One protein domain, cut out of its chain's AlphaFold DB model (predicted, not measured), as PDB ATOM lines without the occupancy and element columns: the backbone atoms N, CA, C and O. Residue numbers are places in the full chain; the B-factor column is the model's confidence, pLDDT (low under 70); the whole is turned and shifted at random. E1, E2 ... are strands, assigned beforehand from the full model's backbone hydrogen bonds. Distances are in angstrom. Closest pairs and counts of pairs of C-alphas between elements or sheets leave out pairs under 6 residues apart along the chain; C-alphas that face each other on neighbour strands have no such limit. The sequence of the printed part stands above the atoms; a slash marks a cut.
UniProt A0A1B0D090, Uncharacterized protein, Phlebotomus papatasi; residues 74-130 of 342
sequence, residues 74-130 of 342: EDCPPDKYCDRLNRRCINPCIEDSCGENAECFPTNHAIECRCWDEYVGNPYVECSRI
ATOM      1  N   GLU A  74     210.246 238.508 183.592       90.69
ATOM      2  CA  GLU A  74     211.100 239.478 184.270       90.69
ATOM      3  C   GLU A  74     210.961 239.428 185.802       90.69
ATOM      4  O   GLU A  74     211.850 239.893 186.514       90.69
ATOM      5  N   ASP A  75     209.873 238.836 186.312       89.81
ATOM      6  CA  ASP A  75     209.675 238.579 187.746       89.81
ATOM      7  C   ASP A  75     210.470 237.351 188.229       89.81
ATOM      8  O   ASP A  75     210.588 237.105 189.433       89.81
ATOM      9  N   CYS A  76     210.987 236.549 187.296       88.06
ATOM     10  CA  CYS A  76     211.763 235.356 187.572       88.06
ATOM     11  C   CYS A  76     213.264 235.611 187.380       88.06
ATOM     12  O   CYS A  76     213.676 236.503 186.643       88.06
ATOM     13  N   PRO A  77     214.123 234.798 188.012       89.94
ATOM     14  CA  PRO A  77     215.536 234.731 187.659       89.94
ATOM     15  C   PRO A  77     215.752 234.427 186.159       89.94
ATOM     16  O   PRO A  77     214.925 233.729 185.571       89.94
ATOM     17  N   PRO A  78     216.859 234.882 185.534       87.44
ATOM     18  CA  PRO A  78     217.132 234.654 184.106       87.44
ATOM     19  C   PRO A  78     217.179 233.179 183.682       87.44
ATOM     20  O   PRO A  78     216.967 232.868 182.512       87.44
ATOM     21  N   ASP A  79     217.448 232.271 184.621       89.19
ATOM     22  CA  ASP A  79     217.466 230.819 184.443       89.19
ATOM     23  C   ASP A  79     216.079 230.162 184.595       89.19
ATOM     24  O   ASP A  79     215.968 228.938 184.616       89.19
ATOM     25  N   LYS A  80     215.005 230.948 184.742       91.44
ATOM     26  CA  LYS A  80     213.631 230.461 184.948       91.44
ATOM     27  C   LYS A  80     212.632 231.273 184.141       91.44
ATOM     28  O   LYS A  80     212.815 232.466 183.966       91.44
ATOM     29  N   TYR A  81     211.537 230.665 183.710       91.75
ATOM     30  CA  TYR A  81     210.420 231.376 183.085       91.75
ATOM     31  C   TYR A  81     209.194 231.378 183.995       91.75
ATOM     32  O   TYR A  81     209.090 230.565 184.917       91.75
ATOM     33  N   CYS A  82     208.255 232.283 183.733       91.50
ATOM     34  CA  CYS A  82     207.017 232.342 184.490       91.50
ATOM     35  C   CYS A  82     205.951 231.404 183.911       91.50
ATOM     36  O   CYS A  82     205.389 231.665 182.844       91.50
ATOM     37  N   ASP A  83     205.593 230.355 184.653       89.56
ATOM     38  CA  ASP A  83     204.357 229.619 184.409       89.56
ATOM     39  C   ASP A  83     203.177 230.452 184.913       89.56
ATOM     40  O   ASP A  83     202.826 230.450 186.098       89.56
ATOM     41  N   ARG A  84     202.561 231.183 183.983       86.94
ATOM     42  CA  ARG A  84     201.444 232.095 184.257       86.94
ATOM     43  C   ARG A  84     200.206 231.390 184.810       86.94
ATOM     44  O   ARG A  84     199.405 232.042 185.478       86.94
ATOM     45  N   LEU A  85     200.032 230.092 184.540       85.69
ATOM     46  CA  LEU A  85     198.868 229.337 185.006       85.69
ATOM     47  C   LEU A  85     198.975 229.050 186.503       85.69
ATOM     48  O   LEU A  85     198.020 229.260 187.247       85.69
ATOM     49  N   ASN A  86     200.158 228.625 186.946       86.44
ATOM     50  CA  ASN A  86     200.412 228.265 188.340       86.44
ATOM     51  C   ASN A  86     201.140 229.361 189.133       86.44
ATOM     52  O   ASN A  86     201.499 229.124 190.289       86.44
ATOM     53  N   ARG A  87     201.363 230.525 188.502       86.12
ATOM     54  CA  ARG A  87     202.091 231.695 189.018       86.12
ATOM     55  C   ARG A  87     203.372 231.285 189.731       86.12
ATOM     56  O   ARG A  87     203.539 231.572 190.911       86.12
ATOM     57  N   ARG A  88     204.230 230.548 189.028       87.69
ATOM     58  CA  ARG A  88     205.491 230.035 189.573       87.69
ATOM     59  C   ARG A  88     206.627 230.139 188.565       87.69
ATOM     60  O   ARG A  88     206.431 229.883 187.382       87.69
ATOM     61  N   CYS A  89     207.822 230.456 189.048       87.94
ATOM     62  CA  CYS A  89     209.038 230.429 188.240       87.94
ATOM     63  C   CYS A  89     209.540 228.988 188.064       87.94
ATOM     64  O   CYS A  89     209.890 228.333 189.050       87.94
ATOM     65  N   ILE A  90     209.598 228.510 186.822       89.12
ATOM     66  CA  ILE A  90     209.986 227.140 186.460       89.12
ATOM     67  C   ILE A  90     211.299 227.164 185.671       89.12
ATOM     68  O   ILE A  90     211.515 228.046 184.845       89.12
ATOM     69  N   ASN A  91     212.182 226.195 185.930       89.56
ATOM     70  CA  ASN A  91     213.374 225.987 185.107       89.56
ATOM     71  C   ASN A  91     212.934 225.516 183.703       89.56
ATOM     72  O   ASN A  91     212.235 224.507 183.620       89.56
ATOM     73  N   PRO A  92     213.298 226.221 182.619       90.50
ATOM     74  CA  PRO A  92     212.905 225.847 181.266       90.50
ATOM     75  C   PRO A  92     213.585 224.552 180.784       90.50
ATOM     76  O   PRO A  92     213.059 223.919 179.876       90.50
ATOM     77  N   CYS A  93     214.698 224.137 181.399       92.44
ATOM     78  CA  CYS A  93     215.344 222.845 181.177       92.44
ATOM     79  C   CYS A  93     214.684 221.760 182.037       92.44
ATOM     80  O   CYS A  93     215.088 221.510 183.177       92.44
ATOM     81  N   ILE A  94     213.649 221.140 181.481       84.56
ATOM     82  CA  ILE A  94     212.992 219.942 182.011       84.56
ATOM     83  C   ILE A  94     213.465 218.707 181.222       84.56
ATOM     84  O   ILE A  94     214.251 218.839 180.282       84.56
ATOM     85  N   GLU A  95     213.054 217.497 181.614       74.06
ATOM     86  CA  GLU A  95     213.371 216.303 180.812       74.06
ATOM     87  C   GLU A  95     212.876 216.477 179.363       74.06
ATOM     88  O   GLU A  95     211.824 217.075 179.130       74.06
ATOM     89  N   ASP A  96     213.679 216.010 178.401       75.62
ATOM     90  CA  ASP A  96     213.451 216.101 176.949       75.62
ATOM     91  C   ASP A  96     213.394 217.524 176.347       75.62
ATOM     92  O   ASP A  96     212.899 217.724 175.238       75.62
ATOM     93  N   SER A  97     213.930 218.542 177.034       88.44
ATOM     94  CA  SER A  97     214.019 219.907 176.478       88.44
ATOM     95  C   SER A  97     214.988 220.060 175.291       88.44
ATOM     96  O   SER A  97     214.853 221.018 174.532       88.44
ATOM     97  N   CYS A  98     215.960 219.159 175.128       94.69
ATOM     98  CA  CYS A  98     216.954 219.173 174.047       94.69
ATOM     99  C   CYS A  98     217.019 217.812 173.340       94.69
ATOM    100  O   CYS A  98     216.493 216.824 173.846       94.69
ATOM    101  N   GLY A  99     217.663 217.770 172.168       91.62
ATOM    102  CA  GLY A  99     217.857 216.538 171.398       91.62
ATOM    103  C   GLY A  99     218.787 215.527 172.078       91.62
ATOM    104  O   GLY A  99     219.469 215.848 173.053       91.62
ATOM    105  N   GLU A 100     218.854 214.301 171.549       92.88
ATOM    106  CA  GLU A 100     219.739 213.266 172.104       92.88
ATOM    107  C   GLU A 100     221.215 213.709 172.090       92.88
ATOM    108  O   GLU A 100     221.693 214.316 171.128       92.88
ATOM    109  N   ASN A 101     221.949 213.386 173.162       91.50
ATOM    110  CA  ASN A 101     223.348 213.781 173.388       91.50
ATOM    111  C   ASN A 101     223.592 215.308 173.424       91.50
ATOM    112  O   ASN A 101     224.686 215.780 173.087       91.50
ATOM    113  N   ALA A 102     222.585 216.086 173.834       94.12
ATOM    114  CA  ALA A 102     222.687 217.523 174.068       94.12
ATOM    115  C   ALA A 102     222.400 217.900 175.533       94.12
ATOM    116  O   ALA A 102     221.588 217.286 176.221       94.12
ATOM    117  N   GLU A 103     223.064 218.952 176.003       93.88
ATOM    118  CA  GLU A 103     222.864 219.581 177.304       93.88
ATOM    119  C   GLU A 103     222.018 220.854 177.164       93.88
ATOM    120  O   GLU A 103     222.220 221.663 176.253       93.88
ATOM    121  N   CYS A 104     221.071 221.032 178.089       94.81
ATOM    122  CA  CYS A 104     220.209 222.206 178.162       94.81
ATOM    123  C   CYS A 104     220.796 223.269 179.096       94.81
ATOM    124  O   CYS A 104     221.053 223.000 180.271       94.81
ATOM    125  N   PHE A 105     220.926 224.498 178.596       93.94
ATOM    126  CA  PHE A 105     221.313 225.673 179.367       93.94
ATOM    127  C   PHE A 105     220.135 226.651 179.448       93.94
ATOM    128  O   PHE A 105     219.641 227.094 178.411       93.94
ATOM    129  N   PRO A 106     219.669 227.029 180.648       92.12
ATOM    130  CA  PRO A 106     218.610 228.018 180.775       92.12
ATOM    131  C   PRO A 106     219.190 229.421 180.545       92.12
ATOM    132  O   PRO A 106     220.072 229.865 181.284       92.12
ATOM    133  N   THR A 107     218.713 230.127 179.518       91.50
ATOM    134  CA  THR A 107     219.204 231.468 179.161       91.50
ATOM    135  C   THR A 107     218.047 232.406 178.825       91.50
ATOM    136  O   THR A 107     217.169 232.081 178.031       91.50
ATOM    137  N   ASN A 108     218.025 233.590 179.451       90.38
ATOM    138  CA  ASN A 108     217.016 234.638 179.228       90.38
ATOM    139  C   ASN A 108     215.561 234.128 179.254       90.38
ATOM    140  O   ASN A 108     214.773 234.420 178.355       90.38
ATOM    141  N   HIS A 109     215.206 233.367 180.292       91.56
ATOM    142  CA  HIS A 109     213.877 232.768 180.471       91.56
ATOM    143  C   HIS A 109     213.471 231.774 179.363       91.56
ATOM    144  O   HIS A 109     212.287 231.482 179.193       91.56
ATOM    145  N   ALA A 110     214.442 231.251 178.614       90.50
ATOM    146  CA  ALA A 110     214.280 230.257 177.559       90.50
ATOM    147  C   ALA A 110     215.340 229.146 177.695       90.50
ATOM    148  O   ALA A 110     216.085 229.094 178.677       90.50
ATOM    149  N   ILE A 111     215.379 228.239 176.717       93.00
ATOM    150  CA  ILE A 111     216.394 227.185 176.613       93.00
ATOM    151  C   ILE A 111     217.426 227.523 175.534       93.00
ATOM    152  O   ILE A 111     217.089 228.069 174.484       93.00
ATOM    153  N   GLU A 112     218.668 227.121 175.774       95.19
ATOM    154  CA  GLU A 112     219.736 227.031 174.785       95.19
ATOM    155  C   GLU A 112     220.331 225.621 174.851       95.19
ATOM    156  O   GLU A 112     220.895 225.223 175.868       95.19
ATOM    157  N   CYS A 113     220.205 224.853 173.771       95.56
ATOM    158  CA  CYS A 113     220.753 223.500 173.700       95.56
ATOM    159  C   CYS A 113     222.160 223.509 173.088       95.56
ATOM    160  O   CYS A 113     222.394 224.179 172.076       95.56
ATOM    161  N   ARG A 114     223.090 222.725 173.648       94.75
ATOM    162  CA  ARG A 114     224.435 222.498 173.083       94.75
ATOM    163  C   ARG A 114     224.768 221.010 173.105       94.75
ATOM    164  O   ARG A 114     224.423 220.332 174.061       94.75
ATOM    165  N   CYS A 115     225.434 220.492 172.078       93.00
ATOM    166  CA  CYS A 115     225.877 219.094 172.076       93.00
ATOM    167  C   CYS A 115     226.890 218.837 173.205       93.00
ATOM    168  O   CYS A 115     227.684 219.727 173.517       93.00
ATOM    169  N   TRP A 116     226.890 217.629 173.780       88.50
ATOM    170  CA  TRP A 116     227.940 217.198 174.709       88.50
ATOM    171  C   TRP A 116     229.329 217.223 174.062       88.50
ATOM    172  O   TRP A 116     229.478 217.208 172.834       88.50
ATOM    173  N   ASP A 117     230.365 217.217 174.902       83.25
ATOM    174  CA  ASP A 117     231.741 217.049 174.445       83.25
ATOM    175  C   ASP A 117     231.854 215.785 173.578       83.25
ATOM    176  O   ASP A 117     231.276 214.748 173.884       83.25
ATOM    177  N   GLU A 118     232.581 215.886 172.463       75.19
ATOM    178  CA  GLU A 118     232.685 214.856 171.410       75.19
ATOM    179  C   GLU A 118     231.450 214.643 170.510       75.19
ATOM    180  O   GLU A 118     231.529 213.844 169.577       75.19
ATOM    181  N   TYR A 119     230.365 215.410 170.665       85.62
ATOM    182  CA  TYR A 119     229.183 215.343 169.792       85.62
ATOM    183  C   TYR A 119     229.009 216.604 168.924       85.62
ATOM    184  O   TYR A 119     229.427 217.699 169.305       85.62
ATOM    185  N   VAL A 120     228.419 216.448 167.732       84.50
ATOM    186  CA  VAL A 120     228.067 217.530 166.787       84.50
ATOM    187  C   VAL A 120     226.724 217.248 166.122       84.50
ATOM    188  O   VAL A 120     226.306 216.100 166.027       84.50
ATOM    189  N   GLY A 121     226.054 218.285 165.626       86.88
ATOM    190  CA  GLY A 121     224.755 218.149 164.973       86.88
ATOM    191  C   GLY A 121     223.828 219.296 165.336       86.88
ATOM    192  O   GLY A 121     224.287 220.399 165.639       86.88
ATOM    193  N   ASN A 122     222.523 219.036 165.301       92.00
ATOM    194  CA  ASN A 122     221.527 220.000 165.744       92.00
ATOM    195  C   ASN A 122     221.138 219.680 167.197       92.00
ATOM    196  O   ASN A 122     220.406 218.714 167.411       92.00
ATOM    197  N   PRO A 123     221.544 220.494 168.187       94.12
ATOM    198  CA  PRO A 123     221.301 220.199 169.599       94.12
ATOM    199  C   PRO A 123     219.822 220.245 170.016       94.12
ATOM    200  O   PRO A 123     219.486 219.808 171.112       94.12
ATOM    201  N   TYR A 124     218.925 220.733 169.152       94.88
ATOM    202  CA  TYR A 124     217.473 220.683 169.362       94.88
ATOM    203  C   TYR A 124     216.812 219.422 168.781       94.88
ATOM    204  O   TYR A 124     215.610 219.243 168.946       94.88
ATOM    205  N   VAL A 125     217.562 218.577 168.062       93.88
ATOM    206  CA  VAL A 125     217.048 217.364 167.404       93.88
ATOM    207  C   VAL A 125     217.857 216.147 167.837       93.88
ATOM    208  O   VAL A 125     217.334 215.267 168.509       93.88
ATOM    209  N   GLU A 126     219.138 216.116 167.477       90.94
ATOM    210  CA  GLU A 126     220.059 215.016 167.747       90.94
ATOM    211  C   GLU A 126     221.496 215.510 167.532       90.94
ATOM    212  O   GLU A 126     221.811 216.166 166.526       90.94
ATOM    213  N   CYS A 127     222.377 215.167 168.465       89.88
ATOM    214  CA  CYS A 127     223.813 215.263 168.282       89.88
ATOM    215  C   CYS A 127     224.403 213.864 168.090       89.88
ATOM    216  O   CYS A 127     224.144 212.943 168.866       89.88
ATOM    217  N   SER A 128     225.251 213.709 167.076       86.50
ATOM    218  CA  SER A 128     225.954 212.464 166.776       86.50
ATOM    219  C   SER A 128     227.409 212.550 167.235       86.50
ATOM    220  O   SER A 128     228.045 213.605 167.146       86.50
ATOM    221  N   ARG A 129     227.954 211.433 167.729       81.69
ATOM    222  CA  ARG A 129     229.355 211.356 168.154       81.69
ATOM    223  C   ARG A 129     230.276 211.580 166.954       81.69
ATOM    224  O   ARG A 129     230.088 210.961 165.907       81.69
ATOM    225  N   ILE A 130     231.296 212.421 167.111       67.62
ATOM    226  CA  ILE A 130     232.324 212.595 166.084       67.62
ATOM    227  C   ILE A 130     233.140 211.299 165.985       67.62
ATOM    228  O   ILE A 130     233.778 210.877 166.944       67.62
TER     229      ILE A 130
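AT A GLANCE: This is residues 74 to 130 of the 342 residues of an uncharacterized protein of Phlebotomus papatasi (UniProt A0A1B0D090). Three small two-stranded hairpins follow one another in a row along a slender rod: E1 with E2 at one end, the longer E3 with E4 in the middle, and E5 with E6 at the other end. A long link, residues 91 to 101, runs from the first hairpin past the middle one to the start of E3. The printed part has 57 residues with no named helix and six strands, E1 to E6 in chain order, in three separate antiparallel sheets of two. The class is all strand, though under half of the residues, 26 of 57, are in named elements. The whole is loose, with a radius of gyration of the C-alphas of 13.1 A and spans of 42 by 17 by 12 A.

IN THESE COORDINATES: E1 is residues 81 to 83, beginning at C-alpha 81 (210.420, 231.376, 183.085), and E2 is residues 88 to 90. E3, residues 102 to 107, is 15.2 A long, and E4, residues 110 to 115, is 17.0 A. E5 is residues 119 to 122, and E6, residues 126 to 129, ends at C-alpha 129 (229.355, 211.356, 168.154).

HOW THE PARTS SIT: In the hairpin of E1 and E2, N 81 and O 90 are 2.9 A apart, within hydrogen-bond range. In that of E3 and E4, at 150 degrees between directions, N 103 and O 114 are 2.7 A apart. In that of E5 and E6, N 128 and O 120 are 2.8 A apart. The closest C-alphas of E1 and E4 are those of Tyr 81 and Ala 110, 6.8 A; of E4 and E6, those of Cys 115 and Cys 127, 5.8 A. E2 and E6 are apart.

THE WHOLE: The C-alphas of Arg 87 and Ile 130, the two farthest apart, are 42.5 A from each other. The printed part has no cut. The link from E2 to E3 is long; the others are tight. Mean pLDDT of the printed part is 89.0, and residue 130 is under 70.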